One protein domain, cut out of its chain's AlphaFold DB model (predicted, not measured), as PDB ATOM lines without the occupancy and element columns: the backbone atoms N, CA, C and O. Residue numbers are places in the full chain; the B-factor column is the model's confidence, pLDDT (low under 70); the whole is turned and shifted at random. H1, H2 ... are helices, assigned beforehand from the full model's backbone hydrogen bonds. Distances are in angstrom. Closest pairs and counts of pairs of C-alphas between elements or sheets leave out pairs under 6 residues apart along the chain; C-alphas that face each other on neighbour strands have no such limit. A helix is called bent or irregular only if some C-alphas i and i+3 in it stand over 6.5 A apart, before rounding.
ATOM      1  N   LYS A  70     148.880 203.090 207.392       65.50
ATOM      2  CA  LYS A  70     150.030 203.577 208.166       65.50
ATOM      3  C   LYS A  70     150.563 202.445 209.039       65.50
ATOM      4  O   LYS A  70     150.136 202.282 210.177       65.50
ATOM      5  N   VAL A  71     151.487 201.648 208.510       62.38
ATOM      6  CA  VAL A  71     152.225 200.679 209.338       62.38
ATOM      7  C   VAL A  71     153.329 201.409 210.086       62.38
ATOM      8  O   VAL A  71     154.167 202.074 209.477       62.38
ATOM      9  N   ALA A  72     153.355 201.261 211.408       57.41
ATOM     10  CA  ALA A  72     154.506 201.650 212.206       57.41
ATOM     11  C   ALA A  72     155.628 200.612 212.013       57.41
ATOM     12  O   ALA A  72     155.571 199.515 212.564       57.41
ATOM     13  N   GLY A  73     156.641 200.966 211.220       65.12
ATOM     14  CA  GLY A  73     157.836 200.148 210.995       65.12
ATOM     15  C   GLY A  73     157.763 199.217 209.776       65.12
ATOM     16  O   GLY A  73     156.747 199.157 209.080       65.12
ATOM     17  N   PRO A  74     158.863 198.508 209.466       67.44
ATOM     18  CA  PRO A  74     158.916 197.629 208.309       67.44
ATOM     19  C   PRO A  74     158.035 196.394 208.535       67.44
ATOM     20  O   PRO A  74     158.134 195.725 209.562       67.44
ATOM     21  N   VAL A  75     157.201 196.063 207.541       70.12
ATOM     22  CA  VAL A  75     156.320 194.873 207.555       70.12
ATOM     23  C   VAL A  75     157.128 193.577 207.730       70.12
ATOM     24  O   VAL A  75     156.632 192.600 208.287       70.12
ATOM     25  N   TRP A  76     158.394 193.584 207.299       71.75
ATOM     26  CA  TRP A  76     159.317 192.456 207.379       71.75
ATOM     27  C   TRP A  76     160.640 192.844 208.036       71.75
ATOM     28  O   TRP A  76     161.157 193.940 207.828       71.75
ATOM     29  N   ARG A  77     161.225 191.911 208.795       73.00
ATOM     30  CA  ARG A  77     162.599 192.025 209.303       73.00
ATOM     31  C   ARG A  77     163.543 191.275 208.370       73.00
ATOM     32  O   ARG A  77     163.372 190.072 208.182       73.00
ATOM     33  N   ALA A  78     164.510 191.991 207.802       74.69
ATOM     34  CA  ALA A  78     165.543 191.414 206.947       74.69
ATOM     35  C   ALA A  78     166.458 190.450 207.726       74.69
ATOM     36  O   ALA A  78     166.509 190.487 208.957       74.69
ATOM     37  N   GLY A  79     167.166 189.587 206.994       73.62
ATOM     38  CA  GLY A  79     168.173 188.678 207.549       73.62
ATOM     39  C   GLY A  79     167.616 187.433 208.240       73.62
ATOM     40  O   GLY A  79     168.384 186.673 208.809       73.62
ATOM     41  N   LYS A  80     166.303 187.183 208.208       79.44
ATOM     42  CA  LYS A  80     165.720 185.973 208.804       79.44
ATOM     43  C   LYS A  80     165.678 184.813 207.815       79.44
ATOM     44  O   LYS A  80     165.136 184.950 206.725       79.44
ATOM     45  N   LEU A  81     166.186 183.666 208.255       81.88
ATOM     46  CA  LEU A  81     166.067 182.382 207.578       81.88
ATOM     47  C   LEU A  81     164.965 181.570 208.257       81.88
ATOM     48  O   LEU A  81     164.986 181.382 209.473       81.88
ATOM     49  N   TYR A  82     164.024 181.076 207.461       82.75
ATOM     50  CA  TYR A  82     162.961 180.191 207.917       82.75
ATOM     51  C   TYR A  82     163.124 178.847 207.220       82.75
ATOM     52  O   TYR A  82     163.173 178.794 205.995       82.75
ATOM     53  N   ARG A  83     163.211 177.768 208.000       85.62
ATOM     54  CA  ARG A  83     163.175 176.397 207.489       85.62
ATOM     55  C   ARG A  83     161.827 175.800 207.852       85.62
ATOM     56  O   ARG A  83     161.426 175.861 209.013       85.62
ATOM     57  N   LEU A  84     161.127 175.284 206.854       86.44
ATOM     58  CA  LEU A  84     159.795 174.714 206.995       86.44
ATOM     59  C   LEU A  84     159.812 173.316 206.391       86.44
ATOM     60  O   LEU A  84     160.378 173.113 205.320       86.44
ATOM     61  N   GLU A  85     159.198 172.366 207.085       87.25
ATOM     62  CA  GLU A  85     158.998 171.023 206.557       87.25
ATOM     63  C   GLU A  85     157.822 171.051 205.578       87.25
ATOM     64  O   GLU A  85     156.710 171.467 205.923       87.25
ATOM     65  N   ALA A  86     158.081 170.671 204.329       84.69
ATOM     66  CA  ALA A  86     157.045 170.590 203.317       84.69
ATOM     67  C   ALA A  86     156.186 169.340 203.552       84.69
ATOM     68  O   ALA A  86     156.690 168.253 203.806       84.69
ATOM     69  N   VAL A  87     154.864 169.484 203.431       87.62
ATOM     70  CA  VAL A  87     153.928 168.343 203.517       87.62
ATOM     71  C   VAL A  87     154.018 167.448 202.272       87.62
ATOM     72  O   VAL A  87     153.626 166.286 202.300       87.62
ATOM     73  N   LYS A  88     154.507 168.002 201.159       80.81
ATOM     74  CA  LYS A  88     154.756 167.287 199.905       80.81
ATOM     75  C   LYS A  88     156.257 167.130 199.706       80.81
ATOM     76  O   LYS A  88     157.023 167.924 200.243       80.81
ATOM     77  N   ASP A  89     156.636 166.165 198.878       81.50
ATOM     78  CA  ASP A  89     158.021 165.949 198.461       81.50
ATOM     79  C   ASP A  89     158.451 167.031 197.458       81.50
ATOM     80  O   ASP A  89     158.357 166.865 196.243       81.50
ATOM     81  N   VAL A  90     158.767 168.213 197.987       77.12
ATOM     82  CA  VAL A  90     159.208 169.385 197.229       77.12
ATOM     83  C   VAL A  90     160.307 170.114 197.991       77.12
ATOM     84  O   VAL A  90     160.213 170.318 199.204       77.12
ATOM     85  N   HIS A  91     161.314 170.575 197.256       76.06
ATOM     86  CA  HIS A  91     162.362 171.451 197.765       76.06
ATOM     87  C   HIS A  91     162.162 172.839 197.162       76.06
ATOM     88  O   HIS A  91     162.149 172.994 195.945       76.06
ATOM     89  N   ILE A  92     161.923 173.834 198.018       76.25
ATOM     90  CA  ILE A  92     161.642 175.207 197.594       76.25
ATOM     91  C   ILE A  92     162.492 176.155 198.434       76.25
ATOM     92  O   ILE A  92     162.326 176.228 199.654       76.25
ATOM     93  N   LEU A  93     163.352 176.927 197.775       79.62
ATOM     94  CA  LEU A  93     163.932 178.137 198.340       79.62
ATOM     95  C   LEU A  93     163.140 179.359 197.870       79.62
ATOM     96  O   LEU A  93     163.045 179.640 196.676       79.62
ATOM     97  N   GLU A  94     162.641 180.141 198.827       78.31
ATOM     98  CA  GLU A  94     162.060 181.456 198.566       78.31
ATOM     99  C   GLU A  94     162.934 182.562 199.161       78.31
ATOM    100  O   GLU A  94     163.078 182.674 200.381       78.31
ATOM    101  N   LEU A  95     163.461 183.439 198.304       78.25
ATOM    102  CA  LEU A  95     164.083 184.689 198.735       78.25
ATOM    103  C   LEU A  95     163.099 185.847 198.581       78.25
ATOM    104  O   LEU A  95     162.471 186.021 197.538       78.25
ATOM    105  N   ARG A  96     162.971 186.663 199.631       77.88
ATOM    106  CA  ARG A  96     162.038 187.795 199.666       77.88
ATOM    107  C   ARG A  96     162.762 189.077 200.054       77.88
ATOM    108  O   ARG A  96     163.500 189.111 201.037       77.88
ATOM    109  N   TRP A  97     162.478 190.153 199.325       76.25
ATOM    110  CA  TRP A  97     162.965 191.501 199.616       76.25
ATOM    111  C   TRP A  97     161.781 192.447 199.797       76.25
ATOM    112  O   TRP A  97     160.815 192.396 199.039       76.25
ATOM    113  N   ALA A  98     161.858 193.324 200.795       77.25
ATOM    114  CA  ALA A  98     160.874 194.382 200.971       77.25
ATOM    115  C   ALA A  98     161.214 195.555 200.043       77.25
ATOM    116  O   ALA A  98     162.282 196.154 200.165       77.25
ATOM    117  N   LEU A  99     160.304 195.880 199.128       75.94
ATOM    118  CA  LEU A  99     160.394 197.053 198.260       75.94
ATOM    119  C   LEU A  99     159.435 198.148 198.759       75.94
ATOM    120  O   LEU A  99     158.406 197.825 199.364       75.94
ATOM    121  N   PRO A 100     159.742 199.441 198.533       76.94
ATOM    122  CA  PRO A 100     158.772 200.510 198.758       76.94
ATOM    123  C   PRO A 100     157.563 200.354 197.819       76.94
ATOM    124  O   PRO A 100     157.615 199.612 196.844       76.94
ATOM    125  N   CYS A 101     156.465 201.067 198.086       77.38
ATOM    126  CA  CYS A 101     155.307 201.065 197.188       77.38
ATOM    127  C   CYS A 101     155.679 201.683 195.829       77.38
ATOM    128  O   CYS A 101     155.926 202.886 195.742       77.38
ATOM    129  N   LEU A 102     155.688 200.868 194.772       79.69
ATOM    130  CA  LEU A 102     156.074 201.279 193.415       79.69
ATOM    131  C   LEU A 102     154.900 201.788 192.569       79.69
ATOM    132  O   LEU A 102     155.094 202.176 191.423       79.69
ATOM    133  N   LEU A 103     153.689 201.874 193.135       79.75
ATOM    134  CA  LEU A 103     152.480 202.275 192.405       79.75
ATOM    135  C   LEU A 103     152.618 203.644 191.708       79.75
ATOM    136  O   LEU A 103     152.033 203.857 190.651       79.75
ATOM    137  N   GLN A 104     153.413 204.563 192.268       82.38
ATOM    138  CA  GLN A 104     153.689 205.871 191.654       82.38
ATOM    139  C   GLN A 104     154.496 205.766 190.350       82.38
ATOM    140  O   GLN A 104     154.367 206.618 189.477       82.38
ATOM    141  N   ALA A 105     155.307 204.717 190.210       78.56
ATOM    142  CA  ALA A 105     156.139 204.436 189.046       78.56
ATOM    143  C   ALA A 105     155.542 203.337 188.145       78.56
ATOM    144  O   ALA A 105     156.255 202.779 187.315       78.56
ATOM    145  N   TYR A 106     154.237 203.052 188.262       81.44
ATOM    146  CA  TYR A 106     153.554 201.973 187.535       81.44
ATOM    147  C   TYR A 106     153.840 201.952 186.023       81.44
ATOM    148  O   TYR A 106     154.003 200.885 185.446       81.44
ATOM    149  N   LEU A 107     153.940 203.117 185.369       83.38
ATOM    150  CA  LEU A 107     154.222 203.187 183.927       83.38
ATOM    151  C   LEU A 107     155.658 202.786 183.564       83.38
ATOM    152  O   LEU A 107     155.891 202.320 182.454       83.38
ATOM    153  N   GLN A 108     156.610 202.977 184.478       84.50
ATOM    154  CA  GLN A 108     158.014 202.609 184.277       84.50
ATOM    155  C   GLN A 108     158.248 201.118 184.534       84.50
ATOM    156  O   GLN A 108     159.222 200.568 184.029       84.50
ATOM    157  N   LYS A 109     157.359 200.478 185.310       80.38
ATOM    158  CA  LYS A 109     157.412 199.055 185.677       80.38
ATOM    159  C   LYS A 109     158.801 198.591 186.159       80.38
ATOM    160  O   LYS A 109     159.325 197.594 185.654       80.38
ATOM    161  N   PRO A 110     159.445 199.310 187.098       76.56
ATOM    162  CA  PRO A 110     160.798 198.976 187.542       76.56
ATOM    163  C   PRO A 110     160.896 197.561 188.135       76.56
ATOM    164  O   PRO A 110     161.914 196.891 187.963       76.56
ATOM    165  N   GLU A 111     159.844 197.082 188.798       75.06
ATOM    166  CA  GLU A 111     159.741 195.719 189.315       75.06
ATOM    167  C   GLU A 111     159.738 194.662 188.208       75.06
ATOM    168  O   GLU A 111     160.458 193.672 188.334       75.06
ATOM    169  N   ASP A 112     159.008 194.892 187.111       72.69
ATOM    170  CA  ASP A 112     158.938 193.958 185.982       72.69
ATOM    171  C   ASP A 112     160.294 193.885 185.279       72.69
ATOM    172  O   ASP A 112     160.749 192.805 184.914       72.69
ATOM    173  N   TYR A 113     160.977 195.023 185.132       71.69
ATOM    174  CA  TYR A 113     162.317 195.064 184.549       71.69
ATOM    175  C   TYR A 113     163.335 194.287 185.396       71.69
ATOM    176  O   TYR A 113     164.099 193.479 184.870       71.69
ATOM    177  N   LEU A 114     163.321 194.484 186.720       68.06
ATOM    178  CA  LEU A 114     164.183 193.734 187.636       68.06
ATOM    179  C   LEU A 114     163.852 192.239 187.634       68.06
ATOM    180  O   LEU A 114     164.768 191.420 187.620       68.06
ATOM    181  N   ALA A 115     162.567 191.879 187.637       71.31
ATOM    182  CA  ALA A 115     162.130 190.490 187.556       71.31
ATOM    183  C   ALA A 115     162.575 189.848 186.239       71.31
ATOM    184  O   ALA A 115     163.086 188.734 186.253       71.31
ATOM    185  N   HIS A 116     162.460 190.571 185.124       69.62
ATOM    186  CA  HIS A 116     162.913 190.104 183.821       69.62
ATOM    187  C   HIS A 116     164.423 189.862 183.798       69.62
ATOM    188  O   HIS A 116     164.844 188.791 183.389       69.62
ATOM    189  N   LEU A 117     165.241 190.794 184.296       70.69
ATOM    190  CA  LEU A 117     166.696 190.604 184.363       70.69
ATOM    191  C   LEU A 117     167.104 189.432 185.261       70.69
ATOM    192  O   LEU A 117     168.035 188.699 184.936       70.69
ATOM    193  N   LEU A 118     166.429 189.260 186.399       65.94
ATOM    194  CA  LEU A 118     166.719 188.172 187.336       65.94
ATOM    195  C   LEU A 118     166.234 186.813 186.813       65.94
ATOM    196  O   LEU A 118     166.868 185.798 187.091       65.94
ATOM    197  N   GLY A 119     165.130 186.803 186.067       66.31
ATOM    198  CA  GLY A 119     164.531 185.613 185.468       66.31
ATOM    199  C   GLY A 119     165.016 185.302 184.052       66.31
ATOM    200  O   GLY A 119     164.594 184.301 183.491       66.31
ATOM    201  N   HIS A 120     165.869 186.140 183.455       69.75
ATOM    202  CA  HIS A 120     166.392 185.895 182.115       69.75
ATOM    203  C   HIS A 120     167.360 184.709 182.146       69.75
ATOM    204  O   HIS A 120     168.375 184.754 182.846       69.75
ATOM    205  N   GLU A 121     167.063 183.680 181.359       64.12
ATOM    206  CA  GLU A 121     167.917 182.512 181.144       64.12
ATOM    207  C   GLU A 121     168.932 182.836 180.035       64.12
ATOM    208  O   GLU A 121     168.575 183.279 178.944       64.12
ATOM    209  N   VAL A 122     170.224 182.723 180.340       64.19
ATOM    210  CA  VAL A 122     171.330 182.781 179.369       64.19
ATOM    211  C   VAL A 122     171.750 181.344 179.009       64.19
ATOM    212  O   VAL A 122     171.221 180.399 179.578       64.19
ATOM    213  N   SER A 123     172.644 181.157 178.038       69.19
ATOM    214  CA  SER A 123     173.150 179.831 177.655       69.19
ATOM    215  C   SER A 123     173.818 179.100 178.823       69.19
ATOM    216  O   SER A 123     174.602 179.717 179.547       69.19
ATOM    217  N   ASP A 124     173.592 177.790 178.913       66.50
ATOM    218  CA  ASP A 124     174.076 176.906 179.988       66.50
ATOM    219  C   ASP A 124     175.589 177.025 180.242       66.50
ATOM    220  O   ASP A 124     176.011 177.188 181.380       66.50
ATOM    221  N   GLU A 125     176.412 177.111 179.189       69.62
ATOM    222  CA  GLU A 125     177.875 177.264 179.315       69.62
ATOM    223  C   GLU A 125     178.297 178.533 180.078       69.62
ATOM    224  O   GLU A 125     179.285 178.540 180.812       69.62
ATOM    225  N   LEU A 126     177.545 179.626 179.914       70.06
ATOM    226  CA  LEU A 126     177.790 180.864 180.652       70.06
ATOM    227  C   LEU A 126     177.236 180.760 182.077       70.06
ATOM    228  O   LEU A 126     177.785 181.374 182.993       70.06
ATOM    229  N   TRP A 127     176.152 180.003 182.271       72.12
ATOM    230  CA  TRP A 127     175.617 179.766 183.604       72.12
ATOM    231  C   TRP A 127     176.563 178.975 184.465       72.12
ATOM    232  O   TRP A 127     176.778 179.401 185.590       72.12
ATOM    233  N   ASP A 128     177.167 177.914 183.950       74.56
ATOM    234  CA  ASP A 128     178.093 177.094 184.724       74.56
ATOM    235  C   ASP A 128     179.262 177.938 185.253       74.56
ATOM    236  O   ASP A 128     179.568 177.915 186.447       74.56
ATOM    237  N   GLU A 129     179.855 178.784 184.404       75.19
ATOM    238  CA  GLU A 129     180.934 179.686 184.820       75.19
ATOM    239  C   GLU A 129     180.455 180.721 185.852       75.19
ATOM    240  O   GLU A 129     181.111 180.963 186.871       75.19
ATOM    241  N   VAL A 130     179.289 181.329 185.625       72.50
ATOM    242  CA  VAL A 130     178.718 182.326 186.541       72.50
ATOM    243  C   VAL A 130     178.296 181.690 187.868       72.50
ATOM    244  O   VAL A 130     178.487 182.311 188.913       72.50
ATOM    245  N   ILE A 131     177.749 180.476 187.859       78.44
ATOM    246  CA  ILE A 131     177.328 179.728 189.043       78.44
ATOM    247  C   ILE A 131     178.551 179.407 189.892       78.44
ATOM    248  O   ILE A 131     178.563 179.755 191.072       78.44
ATOM    249  N   GLU A 132     179.606 178.845 189.304       79.88
ATOM    250  CA  GLU A 132     180.845 178.533 190.021       79.88
ATOM    251  C   GLU A 132     181.496 179.793 190.612       79.88
ATOM    252  O   GLU A 132     181.862 179.832 191.794       79.88
ATOM    253  N   LEU A 133     181.553 180.882 189.837       78.88
ATOM    254  CA  LEU A 133     182.043 182.166 190.336       78.88
ATOM    255  C   LEU A 133     181.183 182.694 191.484       78.88
ATOM    256  O   LEU A 133     181.720 183.173 192.483       78.88
ATOM    257  N   MET A 134     179.859 182.619 191.374       80.88
ATOM    258  CA  MET A 134     178.971 183.121 192.414       80.88
ATOM    259  C   MET A 134     179.000 182.234 193.659       80.88
ATOM    260  O   MET A 134     178.984 182.800 194.749       80.88
ATOM    261  N   LYS A 135     179.144 180.903 193.549       82.94
ATOM    262  CA  LYS A 135     179.289 179.985 194.699       82.94
ATOM    263  C   LYS A 135     180.484 180.400 195.554       82.94
ATOM    264  O   LYS A 135     180.365 180.543 196.770       82.94
ATOM    265  N   PHE A 136     181.603 180.745 194.912       83.50
ATOM    266  CA  PHE A 136     182.771 181.298 195.599       83.50
ATOM    267  C   PHE A 136     182.481 182.644 196.292       83.50
ATOM    268  O   PHE A 136     182.980 182.914 197.386       83.50
ATOM    269  N   ARG A 137     181.656 183.505 195.685       79.75
ATOM    270  CA  ARG A 137     181.295 184.825 196.239       79.75
ATOM    271  C   ARG A 137     180.247 184.766 197.353       79.75
ATOM    272  O   ARG A 137     180.122 185.742 198.092       79.75
ATOM    273  N   VAL A 138     179.542 183.645 197.538       80.56
ATOM    274  CA  VAL A 138     178.619 183.447 198.674       80.56
ATOM    275  C   VAL A 138     179.359 183.471 200.013       80.56
ATOM    276  O   VAL A 138     178.777 183.850 201.016       80.56
ATOM    277  N   VAL A 139     180.651 183.154 200.060       80.25
ATOM    278  CA  VAL A 139     181.453 183.217 201.298       80.25
ATOM    279  C   VAL A 139     182.358 184.453 201.369       80.25
ATOM    280  O   VAL A 139     183.258 184.525 202.208       80.25
ATOM    281  N   ASP A 140     182.133 185.448 200.505       78.25
ATOM    282  CA  ASP A 140     182.962 186.653 200.458       78.25
ATOM    283  C   ASP A 140     182.853 187.466 201.765       78.25
ATOM    284  O   ASP A 140     181.814 187.510 202.441       78.25
ATOM    285  N   LYS A 141     183.954 188.131 202.134       75.81
ATOM    286  CA  LYS A 141     184.031 188.980 203.332       75.81
ATOM    287  C   LYS A 141     183.202 190.256 203.176       75.81
ATOM    288  O   LYS A 141     182.804 190.844 204.180       75.81
ATOM    289  N   VAL A 142     182.947 190.695 201.942       73.69
ATOM    290  CA  VAL A 142     182.157 191.894 201.644       73.69
ATOM    291  C   VAL A 142     180.671 191.538 201.551       73.69
ATOM    292  O   VAL A 142     180.234 190.878 200.610       73.69
ATOM    293  N   LEU A 143     179.871 192.059 202.488       68.19
ATOM    294  CA  LEU A 143     178.428 191.792 202.587       68.19
ATOM    295  C   LEU A 143     177.661 192.084 201.285       68.19
ATOM    296  O   LEU A 143     176.766 191.328 200.919       68.19
ATOM    297  N   LEU A 144     178.010 193.157 200.569       61.53
ATOM    298  CA  LEU A 144     177.356 193.515 199.303       61.53
ATOM    299  C   LEU A 144     177.618 192.482 198.202       61.53
ATOM    300  O   LEU A 144     176.692 192.107 197.489       61.53
ATOM    301  N   ILE A 145     178.859 192.003 198.090       67.88
ATOM    302  CA  ILE A 145     179.257 190.990 197.104       67.88
ATOM    303  C   ILE A 145     178.541 189.676 197.406       67.88
ATOM    304  O   ILE A 145     177.951 189.075 196.514       67.88
ATOM    305  N   ARG A 146     178.498 189.295 198.681       74.00
ATOM    306  CA  ARG A 146     177.792 188.105 199.143       74.00
ATOM    307  C   ARG A 146     176.284 188.175 198.915       74.00
ATOM    308  O   ARG A 146     175.701 187.239 198.383       74.00
ATOM    309  N   THR A 147     175.660 189.309 199.234       66.19
ATOM    310  CA  THR A 147     174.222 189.533 199.002       66.19
ATOM    311  C   THR A 147     173.878 189.431 197.515       66.19
ATOM    312  O   THR A 147     172.866 188.837 197.149       66.19
ATOM    313  N   LEU A 148     174.724 189.996 196.647       68.44
ATOM    314  CA  LEU A 148     174.569 189.893 195.197       68.44
ATOM    315  C   LEU A 148     174.770 188.454 194.705       68.44
ATOM    316  O   LEU A 148     173.995 188.011 193.864       68.44
ATOM    317  N   ALA A 149     175.736 187.718 195.257       75.19
ATOM    318  CA  ALA A 149     175.999 186.324 194.909       75.19
ATOM    319  C   ALA A 149     174.842 185.397 195.305       75.19
ATOM    320  O   ALA A 149     174.330 184.657 194.469       75.19
ATOM    321  N   VAL A 150     174.350 185.511 196.544       77.50
ATOM    322  CA  VAL A 150     173.154 184.794 197.018       77.50
ATOM    323  C   VAL A 150     171.950 185.120 196.131       77.50
ATOM    324  O   VAL A 150     171.200 184.232 195.735       77.50
ATOM    325  N   ARG A 151     171.775 186.393 195.757       71.62
ATOM    326  CA  ARG A 151     170.688 186.807 194.865       71.62
ATOM    327  C   ARG A 151     170.828 186.211 193.464       71.62
ATOM    328  O   ARG A 151     169.831 185.747 192.918       71.62
ATOM    329  N   ALA A 152     172.035 186.200 192.904       73.00
ATOM    330  CA  ALA A 152     172.306 185.663 191.574       73.00
ATOM    331  C   ALA A 152     172.101 184.141 191.500       73.00
ATOM    332  O   ALA A 152     171.598 183.647 190.491       73.00
ATOM    333  N   LEU A 153     172.451 183.423 192.571       77.75
ATOM    334  CA  LEU A 153     172.339 181.968 192.655       77.75
ATOM    335  C   LEU A 153     170.945 181.466 193.032       77.75
ATOM    336  O   LEU A 153     170.607 180.327 192.737       77.75
ATOM    337  N   SER A 154     170.119 182.311 193.649       75.62
ATOM    338  CA  SER A 154     168.805 181.922 194.179       75.62
ATOM    339  C   SER A 154     167.864 181.248 193.184       75.62
ATOM    340  O   SER A 154     167.045 180.428 193.587       75.62
ATOM    341  N   ARG A 155     167.999 181.558 191.893       71.00
ATOM    342  CA  ARG A 155     167.196 180.952 190.823       71.00
ATOM    343  C   ARG A 155     167.565 179.499 190.515       71.00
ATOM    344  O   ARG A 155     166.704 178.769 190.051       71.00
ATOM    345  N   PHE A 156     168.800 179.085 190.797       73.94
ATOM    346  CA  PHE A 156     169.292 177.730 190.517       73.94
ATOM    347  C   PHE A 156     169.026 176.764 191.671       73.94
ATOM    348  O   PHE A 156     169.153 175.562 191.517       73.94
ATOM    349  N   VAL A 157     168.621 177.276 192.835       71.06
ATOM    350  CA  VAL A 157     168.475 176.466 194.053       71.06
ATOM    351  C   VAL A 157     167.357 175.423 193.958       71.06
ATOM    352  O   VAL A 157     167.394 174.414 194.655       71.06
ATOM    353  N   ASN A 158     166.356 175.664 193.112       67.38
ATOM    354  CA  ASN A 158     165.242 174.732 192.922       67.38
ATOM    355  C   ASN A 158     165.493 173.733 191.781       67.38
ATOM    356  O   ASN A 158     164.626 172.905 191.508       67.38
ATOM    357  N   ASP A 159     166.640 173.822 191.107       71.56
ATOM    358  CA  ASP A 159     167.037 172.875 190.075       71.56
ATOM    359  C   ASP A 159     167.679 171.641 190.724       71.56
ATOM    360  O   ASP A 159     168.588 171.754 191.549       71.56
ATOM    361  N   SER A 160     167.197 170.451 190.358       65.44
ATOM    362  CA  SER A 160     167.706 169.181 190.881       65.44
ATOM    363  C   SER A 160     169.181 168.945 190.559       65.44
ATOM    364  O   SER A 160     169.843 168.220 191.300       65.44
ATOM    365  N   GLU A 161     169.696 169.548 189.486       68.81
ATOM    366  CA  GLU A 161     171.109 169.439 189.108       68.81
ATOM    367  C   GLU A 161     172.029 170.317 189.978       68.81
ATOM    368  O   GLU A 161     173.237 170.100 190.006       68.81
ATOM    369  N   ASN A 162     171.462 171.249 190.755       70.12
ATOM    370  CA  ASN A 162     172.180 172.273 191.520       70.12
ATOM    371  C   ASN A 162     171.912 172.192 193.040       70.12
ATOM    372  O   ASN A 162     171.873 173.206 193.751       70.12
ATOM    373  N   SER A 163     171.708 170.978 193.562       71.69
ATOM    374  CA  SER A 163     171.426 170.741 194.989       71.69
ATOM    375  C   SER A 163     172.537 171.236 195.925       71.69
ATOM    376  O   SER A 163     172.269 171.617 197.064       71.69
ATOM    377  N   ASP A 164     173.770 171.320 195.432       80.94
ATOM    378  CA  ASP A 164     174.926 171.842 196.155       80.94
ATOM    379  C   ASP A 164     174.815 173.348 196.469       80.94
ATOM    380  O   ASP A 164     175.326 173.811 197.491       80.94
ATOM    381  N   ILE A 165     174.092 174.123 195.651       80.94
ATOM    382  CA  ILE A 165     173.794 175.538 195.924       80.94
ATOM    383  C   ILE A 165     172.841 175.664 197.117       80.94
ATOM    384  O   ILE A 165     173.007 176.561 197.952       80.94
ATOM    385  N   LEU A 166     171.848 174.771 197.216       77.69
ATOM    386  CA  LEU A 166     170.940 174.737 198.362       77.69
ATOM    387  C   LEU A 166     171.733 174.471 199.643       77.69
ATOM    388  O   LEU A 166     171.601 175.231 200.602       77.69
ATOM    389  N   ASP A 167     172.590 173.452 199.639       81.69
ATOM    390  CA  ASP A 167     173.436 173.106 200.783       81.69
ATOM    391  C   ASP A 167     174.344 174.279 201.185       81.69
ATOM    392  O   ASP A 167     174.363 174.678 202.354       81.69
ATOM    393  N   LEU A 168     174.984 174.935 200.210       83.00
ATOM    394  CA  LEU A 168     175.801 176.131 200.430       83.00
ATOM    395  C   LEU A 168     175.008 177.262 201.106       83.00
ATOM    396  O   LEU A 168     175.494 177.916 202.031       83.00
ATOM    397  N   PHE A 169     173.767 177.509 200.685       82.44
ATOM    398  CA  PHE A 169     172.922 178.533 201.303       82.44
ATOM    399  C   PHE A 169     172.510 178.152 202.724       82.44
ATOM    400  O   PHE A 169     172.468 179.012 203.612       82.44
ATOM    401  N   LEU A 170     172.212 176.874 202.958       78.50
ATOM    402  CA  LEU A 170     171.876 176.365 204.281       78.50
ATOM    403  C   LEU A 170     173.062 176.465 205.251       78.50
ATOM    404  O   LEU A 170     172.817 176.647 206.444       78.50
ATOM    405  N   GLU A 171     174.303 176.389 204.779       80.31
ATOM    406  CA  GLU A 171     175.498 176.601 205.601       80.31
ATOM    407  C   GLU A 171     175.782 178.086 205.864       80.31
ATOM    408  O   GLU A 171     176.073 178.474 206.998       80.31
ATOM    409  N   VAL A 172     175.672 178.939 204.841       75.81
ATOM    410  CA  VAL A 172     176.174 180.321 204.907       75.81
ATOM    411  C   VAL A 172     175.155 181.316 205.470       75.81
ATOM    412  O   VAL A 172     175.518 182.165 206.287       75.81
ATOM    413  N   LEU A 173     173.874 181.218 205.096       72.56
ATOM    414  CA  LEU A 173     172.847 182.183 205.520       72.56
ATOM    415  C   LEU A 173     172.628 182.244 207.047       72.56
ATOM    416  O   LEU A 173     172.404 183.340 207.566       72.56
ATOM    417  N   PRO A 174     172.715 181.136 207.814       67.81
ATOM    418  CA  PRO A 174     172.668 181.203 209.276       67.81
ATOM    419  C   PRO A 174     173.848 181.961 209.902       67.81
ATOM    420  O   PRO A 174     173.683 182.579 210.953       67.81
ATOM    421  N   LEU A 175     175.030 181.939 209.276       64.06
ATOM    422  CA  LEU A 175     176.232 182.610 209.788       64.06
ATOM    423  C   LEU A 175     176.158 184.137 209.621       64.06
ATOM    424  O   LEU A 175     176.787 184.871 210.383       64.06
ATOM    425  N   GLU A 176     175.350 184.629 208.678       56.44
ATOM    426  CA  GLU A 176     175.135 186.064 208.453       56.44
ATOM    427  C   GLU A 176     174.321 186.753 209.557       56.44
ATOM    428  O   GLU A 176     174.450 187.960 209.752       56.44
ATOM    429  N   GLN A 177     173.511 186.004 210.312       52.72
ATOM    430  CA  GLN A 177     172.654 186.551 211.373       52.72
ATOM    431  C   GLN A 177     173.424 187.027 212.617       52.72
ATOM    432  O   GLN A 177     172.830 187.672 213.478       52.72
ATOM    433  N   ASN A 178     174.727 186.736 212.717       39.22
ATOM    434  CA  ASN A 178     175.541 186.993 213.912       39.22
ATOM    435  C   ASN A 178     176.430 188.249 213.844       39.22
ATOM    436  O   ASN A 178     177.323 188.404 214.676       39.22
ATOM    437  N   SER A 179     176.209 189.162 212.896       37.47
ATOM    438  CA  SER A 179     176.853 190.486 212.934       37.47
ATOM    439  C   SER A 179     175.853 191.529 213.435       37.47
ATOM    440  O   SER A 179     175.007 191.988 212.669       37.47
ATOM    441  N   ASN A 180     175.933 191.824 214.740       33.38
ATOM    442  CA  ASN A 180     175.267 192.959 215.397       33.38
ATOM    443  C   ASN A 180     175.668 194.297 214.770       33.38
ATOM    444  O   ASN A 180     176.869 194.446 214.443       33.38
TER     445      ASN A 180
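AT A GLANCE: This is residues 70 to 180 of the 180 residues of the protein "nardilysin-like isoform X3" of Gossypium hirsutum (UniProt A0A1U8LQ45). The longest helix, H4, lies beside a helical hairpin of H2 and H3, and the three make a loose cluster, side by side at shallow tilts with their centres in a triangle, H3 running opposite to H2 and H4. A long stretch with no named element, residues 70 to 109, runs in toward the cluster, folds back near residue 88 and runs out again to residues 103 to 109, which stick out; from there H1 leads back toward H2 and H3. The printed part has 111 residues, with four named helices in the order H1, H2, H3, H4 and no named strand; its class is all helix, though the helices hold 52 residues, under half. It is only just loose, close to compact, with a radius of gyration of the C-alphas of 15.9 A and spans of 42 by 37 by 35 A.

IN THESE COORDINATES: H4, residues 160 to 176, is 25.5 A long and ends at C-alpha 176 (175.135, 186.064, 208.453); it is irregular, with C-alphas 161 and 164 8.4 A apart. H3 is residues 143 to 153, 15.2 A, and H2 is residues 124 to 137, 19.5 A. H1, residues 110 to 119, is 14.0 A long and begins at C-alpha 110 (160.798, 198.976, 187.542).

HOW THE PARTS SIT: H4 and H3 are close but not clearly touching, closest at the C-alphas of Leu 153 and Ile 165, 7.4 A, at a shallow tilt of 22 degrees, opposite ways. H2, with residues 131 to 137 alone, touches H3 in a hairpin; the closest C-alphas, Met 134 and Ala 149, are 5.0 A apart. H1 is apart from H2 and H4. Every O i to N i+4 pair is within hydrogen-bond range in H1 and H3, against 9 of 10 in H2 and 8 of 13 in H4.

THE WHOLE: The farthest C-alphas, Lys 70 and Glu 125, are 48.0 A apart. The printed part has no cut, and no link between helices is long. The mean pLDDT of the printed part is 73.5; residues under 70 include 70 to 74, 118 to 125 and 174 to 180.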